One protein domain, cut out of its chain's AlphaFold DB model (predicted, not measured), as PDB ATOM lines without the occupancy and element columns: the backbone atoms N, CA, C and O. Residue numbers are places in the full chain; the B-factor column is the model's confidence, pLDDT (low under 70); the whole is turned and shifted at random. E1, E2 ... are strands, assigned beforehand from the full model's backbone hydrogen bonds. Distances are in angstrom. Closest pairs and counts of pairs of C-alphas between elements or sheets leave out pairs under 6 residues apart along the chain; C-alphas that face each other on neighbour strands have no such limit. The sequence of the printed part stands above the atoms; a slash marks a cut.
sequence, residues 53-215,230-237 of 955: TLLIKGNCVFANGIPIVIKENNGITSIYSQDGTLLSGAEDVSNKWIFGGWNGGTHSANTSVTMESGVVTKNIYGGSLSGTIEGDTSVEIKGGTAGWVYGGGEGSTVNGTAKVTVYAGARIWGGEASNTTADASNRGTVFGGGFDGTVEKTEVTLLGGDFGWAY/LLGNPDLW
ATOM      1  N   THR A  53      31.691  -2.710  24.621       77.38
ATOM      2  CA  THR A  53      31.562  -3.223  25.978       77.38
ATOM      3  C   THR A  53      32.217  -4.592  26.033       77.38
ATOM      4  O   THR A  53      32.261  -5.323  25.039       77.38
ATOM      5  N   LEU A  54      32.745  -4.941  27.208       90.69
ATOM      6  CA  LEU A  54      33.294  -6.269  27.467       90.69
ATOM      7  C   LEU A  54      32.208  -7.324  27.210       90.69
ATOM      8  O   LEU A  54      31.197  -7.361  27.914       90.69
ATOM      9  N   LEU A  55      32.430  -8.213  26.244       93.38
ATOM     10  CA  LEU A  55      31.492  -9.283  25.925       93.38
ATOM     11  C   LEU A  55      31.931 -10.583  26.602       93.38
ATOM     12  O   LEU A  55      32.910 -11.211  26.206       93.38
ATOM     13  N   ILE A  56      31.162 -11.029  27.593       93.38
ATOM     14  CA  ILE A  56      31.332 -12.349  28.210       93.38
ATOM     15  C   ILE A  56      30.264 -13.283  27.642       93.38
ATOM     16  O   ILE A  56      29.089 -13.190  27.999       93.38
ATOM     17  N   LYS A  57      30.666 -14.202  26.759       89.25
ATOM     18  CA  LYS A  57      29.759 -15.160  26.114       89.25
ATOM     19  C   LYS A  57      30.244 -16.584  26.357       89.25
ATOM     20  O   LYS A  57      31.257 -17.027  25.820       89.25
ATOM     21  N   GLY A  58      29.494 -17.319  27.178       90.94
ATOM     22  CA  GLY A  58      29.847 -18.683  27.569       90.94
ATOM     23  C   GLY A  58      31.203 -18.737  28.278       90.94
ATOM     24  O   GLY A  58      31.395 -18.123  29.331       90.94
ATOM     25  N   ASN A  59      32.142 -19.480  27.688       93.44
ATOM     26  CA  ASN A  59      33.497 -19.647  28.214       93.44
ATOM     27  C   ASN A  59      34.503 -18.636  27.643       93.44
ATOM     28  O   ASN A  59      35.685 -18.752  27.949       93.44
ATOM     29  N   CYS A  60      34.064 -17.676  26.831       96.12
ATOM     30  CA  CYS A  60      34.939 -16.686  26.214       96.12
ATOM     31  C   CYS A  60      34.652 -15.288  26.758       96.12
ATOM     32  O   CYS A  60      33.507 -14.933  27.060       96.12
ATOM     33  N   VAL A  61      35.711 -14.497  26.851       97.56
ATOM     34  CA  VAL A  61      35.674 -13.057  27.063       97.56
ATOM     35  C   VAL A  61      36.292 -12.394  25.843       97.56
ATOM     36  O   VAL A  61      37.411 -12.739  25.472       97.56
ATOM     37  N   PHE A  62      35.584 -11.430  25.270       97.38
ATOM     38  CA  PHE A  62      36.075 -10.564  24.206       97.38
ATOM     39  C   PHE A  62      36.137  -9.141  24.745       97.38
ATOM     40  O   PHE A  62      35.119  -8.583  25.166       97.38
ATOM     41  N   ALA A  63      37.342  -8.578  24.792       95.81
ATOM     42  CA  ALA A  63      37.552  -7.201  25.223       95.81
ATOM     43  C   ALA A  63      37.141  -6.188  24.151       95.81
ATOM     44  O   ALA A  63      36.928  -5.029  24.489       95.81
ATOM     45  N   ASN A  64      36.970  -6.629  22.897       92.56
ATOM     46  CA  ASN A  64      36.508  -5.802  21.785       92.56
ATOM     47  C   ASN A  64      37.361  -4.529  21.622       92.56
ATOM     48  O   ASN A  64      36.821  -3.443  21.443       92.56
ATOM     49  N   GLY A  65      38.688  -4.654  21.759       85.62
ATOM     50  CA  GLY A  65      39.630  -3.536  21.629       85.62
ATOM     51  C   GLY A  65      39.811  -2.685  22.889       85.62
ATOM     52  O   GLY A  65      40.764  -1.913  22.967       85.62
ATOM     53  N   ILE A  66      38.973  -2.851  23.917       91.75
ATOM     54  CA  ILE A  66      39.129  -2.139  25.191       91.75
ATOM     55  C   ILE A  66      40.405  -2.638  25.893       91.75
ATOM     56  O   ILE A  66      40.531  -3.841  26.134       91.75
ATOM     57  N   PRO A  67      41.333  -1.755  26.307       93.19
ATOM     58  CA  PRO A  67      42.457  -2.154  27.147       93.19
ATOM     59  C   PRO A  67      41.976  -2.679  28.502       93.19
ATOM     60  O   PRO A  67      41.382  -1.942  29.300       93.19
ATOM     61  N   ILE A  68      42.254  -3.953  28.779       97.50
ATOM     62  CA  ILE A  68      41.790  -4.630  29.992       97.50
ATOM     63  C   ILE A  68      42.922  -4.983  30.958       97.50
ATOM     64  O   ILE A  68      44.044  -5.301  30.564       97.50
ATOM     65  N   VAL A  69      42.586  -4.976  32.247       98.25
ATOM     66  CA  VAL A  69      43.438  -5.376  33.369       98.25
ATOM     67  C   VAL A  69      42.764  -6.507  34.150       98.25
ATOM     68  O   VAL A  69      41.672  -6.343  34.695       98.25
ATOM     69  N   ILE A  70      43.425  -7.655  34.232       98.44
ATOM     70  CA  ILE A  70      43.000  -8.838  34.980       98.44
ATOM     71  C   ILE A  70      43.653  -8.803  36.363       98.44
ATOM     72  O   ILE A  70      44.879  -8.714  36.477       98.44
ATOM     73  N   LYS A  71      42.840  -8.891  37.420       96.44
ATOM     74  CA  LYS A  71      43.326  -8.951  38.806       96.44
ATOM     75  C   LYS A  71      42.400  -9.744  39.720       96.44
ATOM     76  O   LYS A  71      41.196  -9.858  39.477       96.44
ATOM     77  N   GLU A  72      42.966 -10.258  40.804       95.31
ATOM     78  CA  GLU A  72      42.200 -10.877  41.882       95.31
ATOM     79  C   GLU A  72      41.307  -9.840  42.579       95.31
ATOM     80  O   GLU A  72      41.728  -8.726  42.898       95.31
ATOM     81  N   ASN A  73      40.057 -10.218  42.832       94.50
ATOM     82  CA  ASN A  73      39.055  -9.397  43.486       94.50
ATOM     83  C   ASN A  73      38.231 -10.262  44.444       94.50
ATOM     84  O   ASN A  73      37.361 -11.014  44.018       94.50
ATOM     85  N   ASN A  74      38.492 -10.158  45.750       90.31
ATOM     86  CA  ASN A  74      37.737 -10.867  46.794       90.31
ATOM     87  C   ASN A  74      37.605 -12.392  46.562       90.31
ATOM     88  O   ASN A  74      36.558 -12.975  46.838       90.31
ATOM     89  N   GLY A  75      38.670 -13.036  46.073       89.44
ATOM     90  CA  GLY A  75      38.726 -14.485  45.850       89.44
ATOM     91  C   GLY A  75      38.222 -14.968  44.484       89.44
ATOM     92  O   GLY A  75      38.247 -16.174  44.249       89.44
ATOM     93  N   ILE A  76      37.798 -14.066  43.592       94.88
ATOM     94  CA  ILE A  76      37.562 -14.359  42.167       94.88
ATOM     95  C   ILE A  76      38.580 -13.625  41.290       94.88
ATOM     96  O   ILE A  76      39.228 -12.678  41.740       94.88
ATOM     97  N   THR A  77      38.713 -14.033  40.028       97.12
ATOM     98  CA  THR A  77      39.494 -13.289  39.033       97.12
ATOM     99  C   THR A  77      38.551 -12.388  38.246       97.12
ATOM    100  O   THR A  77      37.543 -12.847  37.712       97.12
ATOM    101  N   SER A  78      38.851 -11.093  38.195       97.69
ATOM    102  CA  SER A  78      37.987 -10.082  37.582       97.69
ATOM    103  C   SER A  78      38.729  -9.258  36.534       97.69
ATOM    104  O   SER A  78      39.956  -9.157  36.559       97.69
ATOM    105  N   ILE A  79      37.959  -8.640  35.638       97.81
ATOM    106  CA  ILE A  79      38.458  -7.774  34.566       97.81
ATOM    107  C   ILE A  79      38.057  -6.336  34.844       97.81
ATOM    108  O   ILE A  79      36.904  -6.052  35.170       97.81
ATOM    109  N   TYR A  80      39.018  -5.441  34.676       96.44
ATOM    110  CA  TYR A  80      38.885  -4.007  34.830       96.44
ATOM    111  C   TYR A  80      39.333  -3.308  33.551       96.44
ATOM    112  O   TYR A  80      40.121  -3.861  32.790       96.44
ATOM    113  N   SER A  81      38.871  -2.090  33.321       92.25
ATOM    114  CA  SER A  81      39.516  -1.170  32.387       92.25
ATOM    115  C   SER A  81      40.807  -0.625  32.995       92.25
ATOM    116  O   SER A  81      41.050  -0.720  34.203       92.25
ATOM    117  N   GLN A  82      41.633  -0.004  32.159       86.06
ATOM    118  CA  GLN A  82      42.904   0.588  32.576       86.06
ATOM    119  C   GLN A  82      42.762   1.711  33.626       86.06
ATOM    120  O   GLN A  82      43.673   1.922  34.422       86.06
ATOM    121  N   ASP A  83      41.616   2.395  33.679       87.94
ATOM    122  CA  ASP A  83      41.298   3.409  34.701       87.94
ATOM    123  C   ASP A  83      40.831   2.813  36.048       87.94
ATOM    124  O   ASP A  83      40.624   3.541  37.021       87.94
ATOM    125  N   GLY A  84      40.691   1.486  36.129       87.88
ATOM    126  CA  GLY A  84      40.285   0.770  37.334       87.88
ATOM    127  C   GLY A  84      38.779   0.543  37.480       87.88
ATOM    128  O   GLY A  84      38.362   0.068  38.540       87.88
ATOM    129  N   THR A  85      37.965   0.819  36.458       92.75
ATOM    130  CA  THR A  85      36.534   0.468  36.460       92.75
ATOM    131  C   THR A  85      36.345  -1.045  36.314       92.75
ATOM    132  O   THR A  85      36.954  -1.674  35.457       92.75
ATOM    133  N   LEU A  86      35.512  -1.662  37.161       94.31
ATOM    134  CA  LEU A  86      35.227  -3.105  37.115       94.31
ATOM    135  C   LEU A  86      34.299  -3.435  35.935       94.31
ATOM    136  O   LEU A  86      33.138  -3.030  35.944       94.31
ATOM    137  N   LEU A  87      34.790  -4.211  34.964       94.19
ATOM    138  CA  LEU A  87      34.072  -4.567  33.733       94.19
ATOM    139  C   LEU A  87      33.383  -5.936  33.811       94.19
ATOM    140  O   LEU A  87      32.287  -6.096  33.287       94.19
ATOM    141  N   SER A  88      33.982  -6.926  34.486       92.69
ATOM    142  CA  SER A  88      33.389  -8.276  34.584       92.69
ATOM    143  C   SER A  88      32.240  -8.380  35.597       92.69
ATOM    144  O   SER A  88      31.597  -9.424  35.706       92.69
ATOM    145  N   GLY A  89      31.972  -7.322  36.369       90.88
ATOM    146  CA  GLY A  89      30.971  -7.344  37.434       90.88
ATOM    147  C   GLY A  89      31.258  -8.443  38.465       90.88
ATOM    148  O   GLY A  89      32.367  -8.544  38.983       90.88
ATOM    149  N   ALA A  90      30.248  -9.260  38.774       91.06
ATOM    150  CA  ALA A  90      30.374 -10.390  39.701       91.06
ATOM    151  C   ALA A  90      30.867 -11.692  39.036       91.06
ATOM    152  O   ALA A  90      31.001 -12.702  39.726       91.06
ATOM    153  N   GLU A  91      31.095 -11.689  37.718       94.25
ATOM    154  CA  GLU A  91      31.541 -12.875  36.987       94.25
ATOM    155  C   GLU A  91      33.012 -13.175  37.300       94.25
ATOM    156  O   GLU A  91      33.878 -12.300  37.191       94.25
ATOM    157  N   ASP A  92      33.288 -14.433  37.648       95.81
ATOM    158  CA  ASP A  92      34.648 -14.952  37.751       95.81
ATOM    159  C   ASP A  92      35.138 -15.395  36.367       95.81
ATOM    160  O   ASP A  92      34.592 -16.318  35.753       95.81
ATOM    161  N   VAL A  93      36.185 -14.743  35.869       96.12
ATOM    162  CA  VAL A  93      36.766 -15.058  34.558       96.12
ATOM    163  C   VAL A  93      37.861 -16.124  34.635       96.12
ATOM    164  O   VAL A  93      38.472 -16.446  33.620       96.12
ATOM    165  N   SER A  94      38.091 -16.708  35.816       94.56
ATOM    166  CA  SER A  94      39.217 -17.608  36.060       94.56
ATOM    167  C   SER A  94      39.274 -18.837  35.156       94.56
ATOM    168  O   SER A  94      40.357 -19.336  34.886       94.56
ATOM    169  N   ASN A  95      38.141 -19.318  34.638       94.12
ATOM    170  CA  ASN A  95      38.070 -20.483  33.747       94.12
ATOM    171  C   ASN A  95      37.599 -20.133  32.324       94.12
ATOM    172  O   ASN A  95      36.946 -20.952  31.668       94.12
ATOM    173  N   LYS A  96      37.889 -18.916  31.849       95.50
ATOM    174  CA  LYS A  96      37.475 -18.425  30.527       95.50
ATOM    175  C   LYS A  96      38.666 -18.146  29.614       95.50
ATOM    176  O   LYS A  96      39.707 -17.697  30.084       95.50
ATOM    177  N   TRP A  97      38.495 -18.393  28.315       97.12
ATOM    178  CA  TRP A  97      39.406 -17.886  27.287       97.12
ATOM    179  C   TRP A  97      39.258 -16.375  27.193       97.12
ATOM    180  O   TRP A  97      38.133 -15.878  27.120       97.12
ATOM    181  N   ILE A  98      40.376 -15.659  27.215       98.25
ATOM    182  CA  ILE A  98      40.385 -14.199  27.165       98.25
ATOM    183  C   ILE A  98      40.970 -13.767  25.828       98.25
ATOM    184  O   ILE A  98      42.106 -14.120  25.524       98.25
ATOM    185  N   PHE A  99      40.209 -12.994  25.064       98.31
ATOM    186  CA  PHE A  99      40.628 -12.379  23.811       98.31
ATOM    187  C   PHE A  99      40.658 -10.861  23.991       98.31
ATOM    188  O   PHE A  99      39.658 -10.265  24.400       98.31
ATOM    189  N   GLY A 100      41.795 -10.233  23.691       96.75
ATOM    190  CA  GLY A 100      41.915  -8.772  23.654       96.75
ATOM    191  C   GLY A 100      41.111  -8.143  22.511       96.75
ATOM    192  O   GLY A 100      40.685  -6.993  22.610       96.75
ATOM    193  N   GLY A 101      40.880  -8.906  21.440       94.88
ATOM    194  CA  GLY A 101      40.094  -8.490  20.284       94.88
ATOM    195  C   GLY A 101      38.627  -8.919  20.342       94.88
ATOM    196  O   GLY A 101      37.996  -8.970  21.402       94.88
ATOM    197  N   TRP A 102      38.099  -9.232  19.163       95.31
ATOM    198  CA  TRP A 102      36.687  -9.492  18.893       95.31
ATOM    199  C   TRP A 102      36.426 -10.976  18.620       95.31
ATOM    200  O   TRP A 102      37.340 -11.797  18.518       95.31
ATOM    201  N   ASN A 103      35.148 -11.325  18.501       94.88
ATOM    202  CA  ASN A 103      34.703 -12.629  18.023       94.88
ATOM    203  C   ASN A 103      34.461 -12.577  16.505       94.88
ATOM    204  O   ASN A 103      33.314 -12.506  16.058       94.88
ATOM    205  N   GLY A 104      35.542 -12.582  15.733       92.00
ATOM    206  CA  GLY A 104      35.546 -12.442  14.279       92.00
ATOM    207  C   GLY A 104      35.491 -10.987  13.818       92.00
ATOM    208  O   GLY A 104      35.600 -10.068  14.624       92.00
ATOM    209  N   GLY A 105      35.322 -10.796  12.506       91.19
ATOM    210  CA  GLY A 105      35.268  -9.470  11.879       91.19
ATOM    211  C   GLY A 105      36.642  -8.858  11.584       91.19
ATOM    212  O   GLY A 105      37.675  -9.383  11.994       91.19
ATOM    213  N   THR A 106      36.645  -7.755  10.836       93.12
ATOM    214  CA  THR A 106      37.845  -6.943  10.585       93.12
ATOM    215  C   THR A 106      37.741  -5.660  11.392       93.12
ATOM    216  O   THR A 106      36.751  -4.941  11.270       93.12
ATOM    217  N   HIS A 107      38.757  -5.373  12.199       89.62
ATOM    218  CA  HIS A 107      38.777  -4.235  13.111       89.62
ATOM    219  C   HIS A 107      40.108  -3.489  12.996       89.62
ATOM    220  O   HIS A 107      41.169  -4.095  13.119       89.62
ATOM    221  N   SER A 108      40.061  -2.173  12.780       89.06
ATOM    222  CA  SER A 108      41.249  -1.313  12.804       89.06
ATOM    223  C   SER A 108      41.393  -0.670  14.177       89.06
ATOM    224  O   SER A 108      40.811   0.375  14.462       89.06
ATOM    225  N   ALA A 109      42.101  -1.363  15.063       80.38
ATOM    226  CA  ALA A 109      42.320  -0.946  16.439       80.38
ATOM    227  C   ALA A 109      43.459  -1.754  17.067       80.38
ATOM    228  O   ALA A 109      43.759  -2.869  16.642       80.38
ATOM    229  N   ASN A 110      44.057  -1.197  18.118       90.81
ATOM    230  CA  ASN A 110      45.034  -1.914  18.930       90.81
ATOM    231  C   ASN A 110      44.330  -2.639  20.079       90.81
ATOM    232  O   ASN A 110      43.345  -2.138  20.619       90.81
ATOM    233  N   THR A 111      44.872  -3.773  20.514       96.06
ATOM    234  CA  THR A 111      44.360  -4.507  21.678       96.06
ATOM    235  C   THR A 111      45.393  -4.549  22.797       96.06
ATOM    236  O   THR A 111      46.606  -4.534  22.568       96.06
ATOM    237  N   SER A 112      44.923  -4.614  24.042       95.75
ATOM    238  CA  SER A 112      45.810  -4.692  25.201       95.75
ATOM    239  C   SER A 112      45.193  -5.509  26.326       95.75
ATOM    240  O   SER A 112      44.117  -5.185  26.831       95.75
ATOM    241  N   VAL A 113      45.916  -6.537  26.764       98.56
ATOM    242  CA  VAL A 113      45.566  -7.366  27.918       98.56
ATOM    243  C   VAL A 113      46.705  -7.326  28.927       98.56
ATOM    244  O   VAL A 113      47.798  -7.814  28.669       98.56
ATOM    245  N   THR A 114      46.456  -6.771  30.109       98.50
ATOM    246  CA  THR A 114      47.402  -6.811  31.233       98.50
ATOM    247  C   THR A 114      46.872  -7.731  32.323       98.50
ATOM    248  O   THR A 114      45.721  -7.614  32.721       98.50
ATOM    249  N   MET A 115      47.705  -8.615  32.863       98.25
ATOM    250  CA  MET A 115      47.392  -9.420  34.043       98.25
ATOM    251  C   MET A 115      48.317  -9.039  35.200       98.25
ATOM    252  O   MET A 115      49.532  -9.201  35.114       98.25
ATOM    253  N   GLU A 116      47.740  -8.539  36.289       97.56
ATOM    254  CA  GLU A 116      48.474  -8.137  37.497       97.56
ATOM    255  C   GLU A 116      48.467  -9.231  38.570       97.56
ATOM    256  O   GLU A 116      49.445  -9.403  39.298       97.56
ATOM    257  N   SER A 117      47.357  -9.963  38.698       95.69
ATOM    258  CA  SER A 117      47.169 -11.027  39.690       95.69
ATOM    259  C   SER A 117      45.971 -11.921  39.332       95.69
ATOM    260  O   SER A 117      45.347 -11.750  38.286       95.69
ATOM    261  N   GLY A 118      45.631 -12.875  40.203       94.56
ATOM    262  CA  GLY A 118      44.541 -13.830  39.982       94.56
ATOM    263  C   GLY A 118      44.981 -15.072  39.207       94.56
ATOM    264  O   GLY A 118      46.176 -15.362  39.085       94.56
ATOM    265  N   VAL A 119      44.001 -15.832  38.719       94.38
ATOM    266  CA  VAL A 119      44.219 -17.087  37.991       94.38
ATOM    267  C   VAL A 119      43.354 -17.104  36.739       94.38
ATOM    268  O   VAL A 119      42.146 -16.940  36.843       94.38
ATOM    269  N   VAL A 120      43.950 -17.364  35.577       95.81
ATOM    270  CA  VAL A 120      43.248 -17.670  34.323       95.81
ATOM    271  C   VAL A 120      43.707 -19.051  33.869       95.81
ATOM    272  O   VAL A 120      44.871 -19.238  33.538       95.81
ATOM    273  N   THR A 121      42.821 -20.043  33.893       90.81
ATOM    274  CA  THR A 121      43.160 -21.453  33.638       90.81
ATOM    275  C   THR A 121      43.119 -21.836  32.162       90.81
ATOM    276  O   THR A 121      43.636 -22.880  31.768       90.81
ATOM    277  N   LYS A 122      42.473 -21.002  31.346       93.25
ATOM    278  CA  LYS A 122      42.450 -21.095  29.884       93.25
ATOM    279  C   LYS A 122      43.485 -20.140  29.290       93.25
ATOM    280  O   LYS A 122      44.322 -19.590  30.001       93.25
ATOM    281  N   ASN A 123      43.443 -19.966  27.977       95.25
ATOM    282  CA  ASN A 123      44.437 -19.174  27.270       95.25
ATOM    283  C   ASN A 123      44.082 -17.685  27.285       95.25
ATOM    284  O   ASN A 123      42.904 -17.314  27.284       95.25
ATOM    285  N   ILE A 124      45.122 -16.862  27.261       98.44
ATOM    286  CA  ILE A 124      45.040 -15.424  27.034       98.44
ATOM    287  C   ILE A 124      45.586 -15.155  25.635       98.44
ATOM    288  O   ILE A 124      46.721 -15.522  25.331       98.44
ATOM    289  N   TYR A 125      44.776 -14.508  24.809       98.56
ATOM    290  CA  TYR A 125      45.104 -14.067  23.463       98.56
ATOM    291  C   TYR A 125      45.101 -12.542  23.424       98.56
ATOM    292  O   TYR A 125      44.142 -11.908  23.871       98.56
ATOM    293  N   GLY A 126      46.151 -11.947  22.864       97.56
ATOM    294  CA  GLY A 126      46.162 -10.518  22.566       97.56
ATOM    295  C   GLY A 126      45.173 -10.175  21.455       97.56
ATOM    296  O   GLY A 126      44.513  -9.146  21.524       97.56
ATOM    297  N   GLY A 127      45.015 -11.053  20.463       95.69
ATOM    298  CA  GLY A 127      44.154 -10.823  19.302       95.69
ATOM    299  C   GLY A 127      42.703 -11.300  19.450       95.69
ATOM    300  O   GLY A 127      42.187 -11.494  20.552       95.69
ATOM    301  N   SER A 128      42.050 -11.470  18.302       96.81
ATOM    302  CA  SER A 128      40.652 -11.899  18.159       96.81
ATOM    303  C   SER A 128      40.505 -13.424  18.105       96.81
ATOM    304  O   SER A 128      41.466 -14.152  17.865       96.81
ATOM    305  N   LEU A 129      39.284 -13.923  18.276       96.38
ATOM    306  CA  LEU A 129      38.914 -15.256  17.804       96.38
ATOM    307  C   LEU A 129      38.433 -15.119  16.362       96.38
ATOM    308  O   LEU A 129      37.346 -14.599  16.139       96.38
ATOM    309  N   SER A 130      39.209 -15.590  15.392       94.75
ATOM    310  CA  SER A 130      39.044 -15.373  13.950       94.75
ATOM    311  C   SER A 130      39.082 -13.893  13.535       94.75
ATOM    312  O   SER A 130      39.227 -13.001  14.371       94.75
ATOM    313  N   GLY A 131      38.979 -13.622  12.231       92.12
ATOM    314  CA  GLY A 131      38.947 -12.255  11.701       92.12
ATOM    315  C   GLY A 131      40.323 -11.591  11.591       92.12
ATOM    316  O   GLY A 131      41.355 -12.260  11.681       92.12
ATOM    317  N   THR A 132      40.333 -10.276  11.380       94.94
ATOM    318  CA  THR A 132      41.546  -9.484  11.137       94.94
ATOM    319  C   THR A 132      41.612  -8.282  12.072       94.94
ATOM    320  O   THR A 132      40.627  -7.570  12.254       94.94
ATOM    321  N   ILE A 133      42.787  -8.044  12.645       93.94
ATOM    322  CA  ILE A 133      43.132  -6.820  13.364       93.94
ATOM    323  C   ILE A 133      44.122  -6.037  12.498       93.94
ATOM    324  O   ILE A 133      45.228  -6.513  12.244       93.94
ATOM    325  N   GLU A 134      43.725  -4.844  12.058       91.06
ATOM    326  CA  GLU A 134      44.591  -3.859  11.396       91.06
ATOM    327  C   GLU A 134      45.214  -2.952  12.470       91.06
ATOM    328  O   GLU A 134      44.760  -1.825  12.694       91.06
ATOM    329  N   GLY A 135      46.183  -3.490  13.215       86.50
ATOM    330  CA  GLY A 135      46.773  -2.844  14.386       86.50
ATOM    331  C   GLY A 135      47.678  -3.768  15.208       86.50
ATOM    332  O   GLY A 135      47.860  -4.944  14.893       86.50
ATOM    333  N   ASP A 136      48.243  -3.217  16.280       94.88
ATOM    334  CA  ASP A 136      49.116  -3.924  17.219       94.88
ATOM    335  C   ASP A 136      48.307  -4.641  18.310       94.88
ATOM    336  O   ASP A 136      47.283  -4.152  18.794       94.88
ATOM    337  N   THR A 137      48.833  -5.762  18.796       98.12
ATOM    338  CA  THR A 137      48.297  -6.454  19.974       98.12
ATOM    339  C   THR A 137      49.340  -6.488  21.084       98.12
ATOM    340  O   THR A 137      50.538  -6.620  20.831       98.12
ATOM    341  N   SER A 138      48.906  -6.368  22.339       97.69
ATOM    342  CA  SER A 138      49.807  -6.413  23.495       97.69
ATOM    343  C   SER A 138      49.262  -7.292  24.611       97.69
ATOM    344  O   SER A 138      48.107  -7.157  25.023       97.69
ATOM    345  N   VAL A 139      50.111  -8.175  25.136       98.75
ATOM    346  CA  VAL A 139      49.835  -8.961  26.338       98.75
ATOM    347  C   VAL A 139      50.958  -8.781  27.355       98.75
ATOM    348  O   VAL A 139      52.109  -9.132  27.106       98.75
ATOM    349  N   GLU A 140      50.620  -8.285  28.543       98.50
ATOM    350  CA  GLU A 140      51.550  -8.137  29.662       98.50
ATOM    351  C   GLU A 140      51.129  -9.015  30.839       98.50
ATOM    352  O   GLU A 140      50.067  -8.812  31.423       98.50
ATOM    353  N   ILE A 141      51.984  -9.949  31.255       98.38
ATOM    354  CA  ILE A 141      51.761 -10.755  32.460       98.38
ATOM    355  C   ILE A 141      52.722 -10.283  33.549       98.38
ATOM    356  O   ILE A 141      53.886 -10.683  33.595       98.38
ATOM    357  N   LYS A 142      52.226  -9.399  34.419       96.06
ATOM    358  CA  LYS A 142      52.968  -8.801  35.541       96.06
ATOM    359  C   LYS A 142      52.990  -9.700  36.776       96.06
ATOM    360  O   LYS A 142      53.924  -9.625  37.567       96.06
ATOM    361  N   GLY A 143      51.975 -10.545  36.942       91.25
ATOM    362  CA  GLY A 143      51.837 -11.446  38.081       91.25
ATOM    363  C   GLY A 143      50.623 -12.367  37.957       91.25
ATOM    364  O   GLY A 143      49.877 -12.308  36.983       91.25
ATOM    365  N   GLY A 144      50.427 -13.231  38.954       92.94
ATOM    366  CA  GLY A 144      49.368 -14.247  38.946       92.94
ATOM    367  C   GLY A 144      49.717 -15.491  38.121       92.94
ATOM    368  O   GLY A 144      50.877 -15.706  37.758       92.94
ATOM    369  N   THR A 145      48.709 -16.332  37.867       94.19
ATOM    370  CA  THR A 145      48.857 -17.591  37.118       94.19
ATOM    371  C   THR A 145      47.978 -17.590  35.872       94.19
ATOM    372  O   THR A 145      46.755 -17.601  35.981       94.19
ATOM    373  N   ALA A 146      48.586 -17.630  34.693       95.12
ATOM    374  CA  ALA A 146      47.903 -17.724  33.408       95.12
ATOM    375  C   ALA A 146      48.021 -19.133  32.804       95.12
ATOM    376  O   ALA A 146      48.937 -19.894  33.136       95.12
ATOM    377  N   GLY A 147      47.113 -19.463  31.884       93.69
ATOM    378  CA  GLY A 147      47.182 -20.651  31.043       93.69
ATOM    379  C   GLY A 147      48.279 -20.511  29.988       93.69
ATOM    380  O   GLY A 147      49.438 -20.286  30.332       93.69
ATOM    381  N   TRP A 148      47.966 -20.722  28.708       95.62
ATOM    382  CA  TRP A 148      48.899 -20.356  27.631       95.62
ATOM    383  C   TRP A 148      48.689 -18.900  27.242       95.62
ATOM    384  O   TRP A 148      47.581 -18.375  27.367       95.62
ATOM    385  N   VAL A 149      49.753 -18.257  26.778       98.50
ATOM    386  CA  VAL A 149      49.728 -16.850  26.382       98.50
ATOM    387  C   VAL A 149      50.113 -16.740  24.921       98.50
ATOM    388  O   VAL A 149      51.136 -17.286  24.514       98.50
ATOM    389  N   TYR A 150      49.300 -16.019  24.163       98.50
ATOM    390  CA  TYR A 150      49.489 -15.746  22.747       98.50
ATOM    391  C   TYR A 150      49.458 -14.239  22.523       98.50
ATOM    392  O   TYR A 150      48.521 -13.570  22.962       98.50
ATOM    393  N   GLY A 151      50.458 -13.697  21.830       97.81
ATOM    394  CA  GLY A 151      50.450 -12.294  21.417       97.81
ATOM    395  C   GLY A 151      49.366 -12.020  20.378       97.81
ATOM    396  O   GLY A 151      48.704 -10.988  20.438       97.81
ATOM    397  N   GLY A 152      49.137 -12.962  19.461       96.25
ATOM    398  CA  GLY A 152      48.073 -12.896  18.457       96.25
ATOM    399  C   GLY A 152      46.734 -13.451  18.954       96.25
ATOM    400  O   GLY A 152      46.514 -13.632  20.153       96.25
ATOM    401  N   GLY A 153      45.822 -13.711  18.019       95.31
ATOM    402  CA  GLY A 153      44.529 -14.351  18.280       95.31
ATOM    403  C   GLY A 153      44.486 -15.829  17.879       95.31
ATOM    404  O   GLY A 153      45.514 -16.437  17.589       95.31
ATOM    405  N   GLU A 154      43.295 -16.420  17.867       96.88
ATOM    406  CA  GLU A 154      43.048 -17.810  17.458       96.88
ATOM    407  C   GLU A 154      42.342 -17.817  16.101       96.88
ATOM    408  O   GLU A 154      41.250 -17.275  15.984       96.88
ATOM    409  N   GLY A 155      42.952 -18.376  15.056       93.38
ATOM    410  CA  GLY A 155      42.430 -18.325  13.688       93.38
ATOM    411  C   GLY A 155      42.387 -16.913  13.088       93.38
ATOM    412  O   GLY A 155      41.668 -16.692  12.115       93.38
ATOM    413  N   SER A 156      43.075 -15.940  13.695       93.62
ATOM    414  CA  SER A 156      43.006 -14.520  13.329       93.62
ATOM    415  C   SER A 156      44.248 -14.039  12.582       93.62
ATOM    416  O   SER A 156      45.347 -14.566  12.775       93.62
ATOM    417  N   THR A 157      44.102 -12.948  11.837       96.19
ATOM    418  CA  THR A 157      45.216 -12.193  11.252       96.19
ATOM    419  C   THR A 157      45.488 -10.925  12.061       96.19
ATOM    420  O   THR A 157      44.552 -10.222  12.432       96.19
ATOM    421  N   VAL A 158      46.756 -10.634  12.343       96.44
ATOM    422  CA  VAL A 158      47.222  -9.375  12.943       96.44
ATOM    423  C   VAL A 158      48.178  -8.707  11.955       96.44
ATOM    424  O   VAL A 158      49.323  -9.138  11.805       96.44
ATOM    425  N   ASN A 159      47.702  -7.662  11.280       91.19
ATOM    426  CA  ASN A 159      48.483  -6.838  10.353       91.19
ATOM    427  C   ASN A 159      49.211  -5.735  11.134       91.19
ATOM    428  O   ASN A 159      48.911  -4.547  11.027       91.19
ATOM    429  N   GLY A 160      50.099  -6.165  12.021       88.50
ATOM    430  CA  GLY A 160      50.835  -5.306  12.932       88.50
ATOM    431  C   GLY A 160      51.774  -6.123  13.809       88.50
ATOM    432  O   GLY A 160      52.100  -7.279  13.513       88.50
ATOM    433  N   THR A 161      52.221  -5.528  14.912       96.81
ATOM    434  CA  THR A 161      53.127  -6.192  15.851       96.81
ATOM    435  C   THR A 161      52.358  -6.820  17.007       96.81
ATOM    436  O   THR A 161      51.702  -6.123  17.780       96.81
ATOM    437  N   ALA A 162      52.515  -8.132  17.189       98.31
ATOM    438  CA  ALA A 162      52.053  -8.829  18.383       98.31
ATOM    439  C   ALA A 162      53.138  -8.835  19.468       98.31
ATOM    440  O   ALA A 162      54.232  -9.376  19.281       98.31
ATOM    441  N   LYS A 163      52.832  -8.224  20.613       98.62
ATOM    442  CA  LYS A 163      53.767  -7.999  21.718       98.62
ATOM    443  C   LYS A 163      53.384  -8.844  22.924       98.62
ATOM    444  O   LYS A 163      52.237  -8.821  23.365       98.62
ATOM    445  N   VAL A 164      54.352  -9.550  23.502       98.81
ATOM    446  CA  VAL A 164      54.166 -10.281  24.761       98.81
ATOM    447  C   VAL A 164      55.286  -9.954  25.730       98.81
ATOM    448  O   VAL A 164      56.457 -10.149  25.415       98.81
ATOM    449  N   THR A 165      54.940  -9.512  26.939       98.56
ATOM    450  CA  THR A 165      55.909  -9.300  28.021       98.56
ATOM    451  C   THR A 165      55.552 -10.130  29.244       98.56
ATOM    452  O   THR A 165      54.442 -10.039  29.770       98.56
ATOM    453  N   VAL A 166      56.511 -10.917  29.731       98.19
ATOM    454  CA  VAL A 166      56.383 -11.705  30.963       98.19
ATOM    455  C   VAL A 166      57.360 -11.168  31.999       98.19
ATOM    456  O   VAL A 166      58.570 -11.125  31.764       98.19
ATOM    457  N   TYR A 167      56.833 -10.751  33.148       95.88
ATOM    458  CA  TYR A 167      57.620 -10.209  34.251       95.88
ATOM    459  C   TYR A 167      58.008 -11.299  35.260       95.88
ATOM    460  O   TYR A 167      57.371 -12.349  35.361       95.88
ATOM    461  N   ALA A 168      59.051 -11.034  36.049       91.06
ATOM    462  CA  ALA A 168      59.441 -11.908  37.151       91.06
ATOM    463  C   ALA A 168      58.285 -12.113  38.150       91.06
ATOM    464  O   ALA A 168      57.600 -11.160  38.524       91.06
ATOM    465  N   GLY A 169      58.077 -13.356  38.595       87.50
ATOM    466  CA  GLY A 169      56.977 -13.735  39.490       87.50
ATOM    467  C   GLY A 169      55.646 -14.060  38.797       87.50
ATOM    468  O   GLY A 169      54.741 -14.581  39.456       87.50
ATOM    469  N   ALA A 170      55.511 -13.812  37.491       94.50
ATOM    470  CA  ALA A 170      54.399 -14.324  36.693       94.50
ATOM    471  C   ALA A 170      54.532 -15.835  36.450       94.50
ATOM    472  O   ALA A 170      55.638 -16.352  36.286       94.50
ATOM    473  N   ARG A 171      53.403 -16.551  36.389       93.50
ATOM    474  CA  ARG A 171      53.367 -18.009  36.181       93.50
ATOM    475  C   ARG A 171      52.537 -18.347  34.950       93.50
ATOM    476  O   ARG A 171      51.340 -18.084  34.931       93.50
ATOM    477  N   ILE A 172      53.152 -18.958  33.944       94.69
ATOM    478  CA  ILE A 172      52.490 -19.424  32.719       94.69
ATOM    479  C   ILE A 172      52.422 -20.944  32.801       94.69
ATOM    480  O   ILE A 172      53.425 -21.631  32.607       94.69
ATOM    481  N   TRP A 173      51.273 -21.482  33.204       90.44
ATOM    482  CA  TRP A 173      51.105 -22.879  33.638       90.44
ATOM    483  C   TRP A 173      50.172 -23.693  32.737       90.44
ATOM    484  O   TRP A 173      50.046 -24.903  32.905       90.44
ATOM    485  N   GLY A 174      49.556 -23.068  31.735       86.12
ATOM    486  CA  GLY A 174      48.752 -23.789  30.755       86.12
ATOM    487  C   GLY A 174      47.592 -24.563  31.340       86.12
ATOM    488  O   GLY A 174      46.898 -24.066  32.221       86.12
ATOM    489  N   GLY A 175      47.391 -25.793  30.864       75.44
ATOM    490  CA  GLY A 175      46.334 -26.674  31.370       75.44
ATOM    491  C   GLY A 175      46.435 -26.984  32.870       75.44
ATOM    492  O   GLY A 175      45.463 -27.460  33.451       75.44
ATOM    493  N   GLU A 176      47.568 -26.683  33.511       73.50
ATOM    494  CA  GLU A 176      47.788 -26.838  34.952       73.50
ATOM    495  C   GLU A 176      47.620 -25.532  35.738       73.50
ATOM    496  O   GLU A 176      47.918 -25.497  36.928       73.50
ATOM    497  N   ALA A 177      47.137 -24.445  35.137       67.69
ATOM    498  CA  ALA A 177      47.003 -23.160  35.828       67.69
ATOM    499  C   ALA A 177      46.052 -23.189  37.049       67.69
ATOM    500  O   ALA A 177      46.138 -22.319  37.913       67.69
ATOM    501  N   SER A 178      45.198 -24.213  37.187       59.81
ATOM    502  CA  SER A 178      44.404 -24.478  38.404       59.81
ATOM    503  C   SER A 178      45.118 -25.324  39.472       59.81
ATOM    504  O   SER A 178      44.594 -25.513  40.569       59.81
ATOM    505  N   ASN A 179      46.269 -25.909  39.150       62.38
ATOM    506  CA  ASN A 179      47.070 -26.750  40.036       62.38
ATOM    507  C   ASN A 179      48.104 -25.863  40.738       62.38
ATOM    508  O   ASN A 179      48.667 -24.975  40.119       62.38
ATOM    509  N   THR A 180      48.386 -26.077  42.024       56.53
ATOM    510  CA  THR A 180      49.425 -25.316  42.753       56.53
ATOM    511  C   THR A 180      50.729 -26.096  42.924       56.53
ATOM    512  O   THR A 180      51.679 -25.584  43.514       56.53
ATOM    513  N   THR A 181      50.778 -27.337  42.431       57.84
ATOM    514  CA  THR A 181      51.894 -28.290  42.579       57.84
ATOM    515  C   THR A 181      52.339 -28.901  41.246       57.84
ATOM    516  O   THR A 181      52.884 -30.003  41.247       57.84
ATOM    517  N   ALA A 182      52.066 -28.230  40.121       52.78
ATOM    518  CA  ALA A 182      52.365 -28.747  38.788       52.78
ATOM    519  C   ALA A 182      53.824 -29.232  38.688       52.78
ATOM    520  O   ALA A 182      54.746 -28.558  39.156       52.78
ATOM    521  N   ASP A 183      54.026 -30.417  38.101       59.78
ATOM    522  CA  ASP A 183      55.369 -30.882  37.754       59.78
ATOM    523  C   ASP A 183      55.962 -29.899  36.740       59.78
ATOM    524  O   ASP A 183      55.257 -29.364  35.880       59.78
ATOM    525  N   ALA A 184      57.266 -29.665  36.822       55.16
ATOM    526  CA  ALA A 184      57.938 -28.676  35.997       55.16
ATOM    527  C   ALA A 184      57.780 -28.970  34.487       55.16
ATOM    528  O   ALA A 184      57.937 -28.054  33.681       55.16
ATOM    529  N   SER A 185      57.443 -30.216  34.117       58.72
ATOM    530  CA  SER A 185      57.140 -30.702  32.760       58.72
ATOM    531  C   SER A 185      55.771 -30.328  32.192       58.72
ATOM    532  O   SER A 185      55.572 -30.543  31.004       58.72
ATOM    533  N   ASN A 186      54.841 -29.794  32.987       66.38
ATOM    534  CA  ASN A 186      53.482 -29.469  32.526       66.38
ATOM    535  C   ASN A 186      53.202 -27.956  32.496       66.38
ATOM    536  O   ASN A 186      52.045 -27.544  32.459       66.38
ATOM    537  N   ARG A 187      54.246 -27.120  32.560       85.00
ATOM    538  CA  ARG A 187      54.090 -25.658  32.555       85.00
ATOM    539  C   ARG A 187      53.600 -25.149  31.202       85.00
ATOM    540  O   ARG A 187      53.615 -25.856  30.210       85.00
ATOM    541  N   GLY A 188      53.103 -23.927  31.172       89.06
ATOM    542  CA  GLY A 188      52.510 -23.330  29.989       89.06
ATOM    543  C   GLY A 188      53.543 -22.816  28.994       89.06
ATOM    544  O   GLY A 188      54.757 -22.823  29.238       89.06
ATOM    545  N   THR A 189      53.001 -22.348  27.877       94.94
ATOM    546  CA  THR A 189      53.763 -21.835  26.746       94.94
ATOM    547  C   THR A 189      53.428 -20.374  26.503       94.94
ATOM    548  O   THR A 189      52.266 -19.970  26.598       94.94
ATOM    549  N   VAL A 190      54.459 -19.607  26.170       98.31
ATOM    550  CA  VAL A 190      54.353 -18.249  25.643       98.31
ATOM    551  C   VAL A 190      54.578 -18.299  24.135       98.31
ATOM    552  O   VAL A 190      55.583 -18.841  23.676       98.31
ATOM    553  N   PHE A 191      53.661 -17.727  23.370       98.31
ATOM    554  CA  PHE A 191      53.756 -17.570  21.925       98.31
ATOM    555  C   PHE A 191      53.737 -16.086  21.582       98.31
ATOM    556  O   PHE A 191      52.828 -15.369  22.001       98.31
ATOM    557  N   GLY A 192      54.714 -15.615  20.808       97.44
ATOM    558  CA  GLY A 192      54.698 -14.247  20.291       97.44
ATOM    559  C   GLY A 192      53.570 -14.011  19.292       97.44
ATOM    560  O   GLY A 192      53.009 -12.922  19.249       97.44
ATOM    561  N   GLY A 193      53.202 -15.041  18.525       96.06
ATOM    562  CA  GLY A 193      52.094 -15.002  17.570       96.06
ATOM    563  C   GLY A 193      50.770 -15.531  18.132       96.06
ATOM    564  O   GLY A 193      50.567 -15.604  19.343       96.06
ATOM    565  N   GLY A 194      49.854 -15.884  17.229       94.56
ATOM    566  CA  GLY A 194      48.554 -16.482  17.547       94.56
ATOM    567  C   GLY A 194      48.553 -18.016  17.540       94.56
ATOM    568  O   GLY A 194      49.601 -18.656  17.644       94.56
ATOM    569  N   PHE A 195      47.367 -18.597  17.393       96.00
ATOM    570  CA  PHE A 195      47.129 -20.014  17.111       96.00
ATOM    571  C   PHE A 195      46.438 -20.129  15.751       96.00
ATOM    572  O   PHE A 195      45.412 -19.485  15.565       96.00
ATOM    573  N   ASP A 196      46.973 -20.909  14.810       94.75
ATOM    574  CA  ASP A 196      46.430 -21.088  13.448       94.75
ATOM    575  C   ASP A 196      46.134 -19.745  12.727       94.75
ATOM    576  O   ASP A 196      45.129 -19.594  12.034       94.75
ATOM    577  N   GLY A 197      46.992 -18.737  12.924       90.19
ATOM    578  CA  GLY A 197      46.797 -17.367  12.427       90.19
ATOM    579  C   GLY A 197      47.986 -16.795  11.650       90.19
ATOM    580  O   GLY A 197      49.010 -17.454  11.472       90.19
ATOM    581  N   THR A 198      47.881 -15.535  11.232       92.81
ATOM    582  CA  THR A 198      48.983 -14.794  10.587       92.81
ATOM    583  C   THR A 198      49.306 -13.556  11.405       92.81
ATOM    584  O   THR A 198      48.399 -12.892  11.901       92.81
ATOM    585  N   VAL A 199      50.588 -13.253  11.581       92.94
ATOM    586  CA  VAL A 199      51.042 -12.040  12.271       92.94
ATOM    587  C   VAL A 199      52.197 -11.454  11.478       92.94
ATOM    588  O   VAL A 199      53.116 -12.187  11.146       92.94
ATOM    589  N   GLU A 200      52.194 -10.158  11.191       90.69
ATOM    590  CA  GLU A 200      53.307  -9.544  10.455       90.69
ATOM    591  C   GLU A 200      54.620  -9.632  11.256       90.69
ATOM    592  O   GLU A 200      55.610 -10.220  10.809       90.69
ATOM    593  N   LYS A 201      54.619  -9.118  12.492       95.31
ATOM    594  CA  LYS A 201      55.795  -9.109  13.368       95.31
ATOM    595  C   LYS A 201      55.446  -9.545  14.784       95.31
ATOM    596  O   LYS A 201      54.391  -9.202  15.307       95.31
ATOM    597  N   THR A 202      56.363 -10.236  15.451       98.38
ATOM    598  CA  THR A 202      56.231 -10.541  16.880       98.38
ATOM    599  C   THR A 202      57.393  -9.989  17.695       98.38
ATOM    600  O   THR A 202      58.548  -9.998  17.261       98.38
ATOM    601  N   GLU A 203      57.087  -9.537  18.909       98.44
ATOM    602  CA  GLU A 203      58.065  -9.101  19.903       98.44
ATOM    603  C   GLU A 203      57.751  -9.758  21.251       98.44
ATOM    604  O   GLU A 203      56.712  -9.509  21.861       98.44
ATOM    605  N   VAL A 204      58.655 -10.605  21.740       98.81
ATOM    606  CA  VAL A 204      58.492 -11.314  23.016       98.81
ATOM    607  C   VAL A 204      59.598 -10.891  23.968       98.81
ATOM    608  O   VAL A 204      60.773 -11.094  23.686       98.81
ATOM    609  N   THR A 205      59.237 -10.344  25.125       98.38
ATOM    610  CA  THR A 205      60.187  -9.936  26.165       98.38
ATOM    611  C   THR A 205      59.959 -10.732  27.445       98.38
ATOM    612  O   THR A 205      58.930 -10.617  28.108       98.38
ATOM    613  N   LEU A 206      60.948 -11.537  27.823       97.81
ATOM    614  CA  LEU A 206      60.941 -12.367  29.023       97.81
ATOM    615  C   LEU A 206      61.893 -11.743  30.048       97.81
ATOM    616  O   LEU A 206      63.113 -11.843  29.919       97.81
ATOM    617  N   LEU A 207      61.340 -11.084  31.064       94.62
ATOM    618  CA  LEU A 207      62.098 -10.442  32.148       94.62
ATOM    619  C   LEU A 207      62.320 -11.383  33.352       94.62
ATOM    620  O   LEU A 207      62.890 -10.972  34.360       94.62
ATOM    621  N   GLY A 208      61.848 -12.627  33.256       88.81
ATOM    622  CA  GLY A 208      61.871 -13.658  34.293       88.81
ATOM    623  C   GLY A 208      60.593 -14.498  34.242       88.81
ATOM    624  O   GLY A 208      59.963 -14.600  33.188       88.81
ATOM    625  N   GLY A 209      60.192 -15.063  35.382       90.56
ATOM    626  CA  GLY A 209      58.914 -15.764  35.534       90.56
ATOM    627  C   GLY A 209      59.009 -17.275  35.327       90.56
ATOM    628  O   GLY A 209      60.053 -17.821  34.960       90.56
ATOM    629  N   ASP A 210      57.898 -17.960  35.583       91.31
ATOM    630  CA  ASP A 210      57.801 -19.418  35.577       91.31
ATOM    631  C   ASP A 210      56.993 -19.924  34.374       91.31
ATOM    632  O   ASP A 210      55.760 -19.948  34.395       91.31
ATOM    633  N   PHE A 211      57.698 -20.351  33.325       92.31
ATOM    634  CA  PHE A 211      57.136 -20.920  32.097       92.31
ATOM    635  C   PHE A 211      57.975 -22.111  31.615       92.31
ATOM    636  O   PHE A 211      59.166 -22.221  31.918       92.31
ATOM    637  N   GLY A 212      57.355 -23.029  30.870       90.44
ATOM    638  CA  GLY A 212      58.052 -24.185  30.300       90.44
ATOM    639  C   GLY A 212      58.697 -23.861  28.957       90.44
ATOM    640  O   GLY A 212      59.872 -24.161  28.734       90.44
ATOM    641  N   TRP A 213      57.926 -23.213  28.084       94.06
ATOM    642  CA  TRP A 213      58.299 -22.953  26.698       94.06
ATOM    643  C   TRP A 213      57.982 -21.517  26.296       94.06
ATOM    644  O   TRP A 213      56.963 -20.964  26.705       94.06
ATOM    645  N   ALA A 214      58.834 -20.935  25.462       97.56
ATOM    646  CA  ALA A 214      58.585 -19.658  24.816       97.56
ATOM    647  C   ALA A 214      59.003 -19.723  23.346       97.56
ATOM    648  O   ALA A 214      60.100 -20.188  23.032       97.56
ATOM    649  N   TYR A 215      58.130 -19.253  22.464       98.06
ATOM    650  CA  TYR A 215      58.331 -19.210  21.022       98.06
ATOM    651  C   TYR A 215      58.224 -17.764  20.549       98.06
ATOM    652  O   TYR A 215      57.279 -17.061  20.916       98.06
ATOM    653  N   LEU A 230      65.230 -12.912  26.013       95.44
ATOM    654  CA  LEU A 230      65.353 -13.334  27.407       95.44
ATOM    655  C   LEU A 230      66.314 -12.380  28.119       95.44
ATOM    656  O   LEU A 230      67.511 -12.390  27.839       95.44
ATOM    657  N   LEU A 231      65.773 -11.537  28.999       93.50
ATOM    658  CA  LEU A 231      66.468 -10.415  29.647       93.50
ATOM    659  C   LEU A 231      66.469 -10.516  31.183       93.50
ATOM    660  O   LEU A 231      66.701  -9.523  31.874       93.50
ATOM    661  N   GLY A 232      66.191 -11.699  31.726       89.06
ATOM    662  CA  GLY A 232      66.229 -11.983  33.156       89.06
ATOM    663  C   GLY A 232      66.282 -13.485  33.421       89.06
ATOM    664  O   GLY A 232      65.958 -14.289  32.547       89.06
ATOM    665  N   ASN A 233      66.713 -13.875  34.624       89.12
ATOM    666  CA  ASN A 233      66.731 -15.286  35.010       89.12
ATOM    667  C   ASN A 233      65.279 -15.818  35.079       89.12
ATOM    668  O   ASN A 233      64.475 -15.237  35.812       89.12
ATOM    669  N   PRO A 234      64.930 -16.896  34.350       88.94
ATOM    670  CA  PRO A 234      63.640 -17.571  34.521       88.94
ATOM    671  C   PRO A 234      63.588 -18.223  35.902       88.94
ATOM    672  O   PRO A 234      64.636 -18.570  36.423       88.94
ATOM    673  N   ASP A 235      62.408 -18.451  36.478       87.56
ATOM    674  CA  ASP A 235      62.277 -18.975  37.852       87.56
ATOM    675  C   ASP A 235      62.600 -20.481  37.966       87.56
ATOM    676  O   ASP A 235      62.765 -21.019  39.063       87.56
ATOM    677  N   LEU A 236      62.652 -21.179  36.828       86.19
ATOM    678  CA  LEU A 236      62.888 -22.617  36.687       86.19
ATOM    679  C   LEU A 236      63.499 -22.907  35.301       86.19
ATOM    680  O   LEU A 236      63.784 -21.997  34.524       86.19
ATOM    681  N   TRP A 237      63.719 -24.187  34.969       87.44
ATOM    682  CA  TRP A 237      64.193 -24.553  33.628       87.44
ATOM    683  C   TRP A 237      63.228 -24.050  32.548       87.44
ATOM    684  O   TRP A 237      62.032 -23.963  32.799       87.44
TER     685      TRP A 237
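Overview. This is residues 53 to 215 and 230 to 237 of the 955 residues of an uncharacterized protein of Firmicutes bacterium CAG:882 (UniProt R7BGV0). With little regular structure, the chain winds in stacked turns, a solenoid with one wall made by the mixed, twisted sheet E4 E3 E6 E7 E8 E10; E5, residues 124 to 125 and 149 to 150, E9 and E11 line another. The 171 printed residues have strands E1 to E11 in order and no named helix: all strand, with 56 residues in named elements. It is compact, radius of gyration of the C-alphas 14.4 A, spanning 40 by 36 by 26 A.

Arrangement. E1, residues 55 to 57, and E2, 60 to 62, form a hairpin (N 55 and O 62, 2.9 A); E5, 97 to 99, is parallel to E2 (N 61 and O 97, 2.8 A). E3, 68 to 73, and E4, 76 to 81, form another hairpin (N 69 and O 80, 2.8 A). E3, E6 (111 to 115), E7 (137 to 141), E8 (157 to 166) and E10 (198 to 206) are successive parallel neighbours, for instance N 115 and O 140, 2.8 A. E9, 189 to 191, is parallel to E11, 213 to 215 (N 190 and O 213, 2.9 A).

Along the chain. E1 begins at C-alpha 55 (31.492, -9.283, 25.925); E11 ends at C-alpha 215 (58.331, -19.210, 21.022). E8, 22.7 A long, bends by 89 degrees at residue 160.

Size, cuts and confidence. Residues 216 to 229 are not printed; C-alphas 215 and 230 are 11.2 A apart. Residues 177 to 186 have pLDDT under 70.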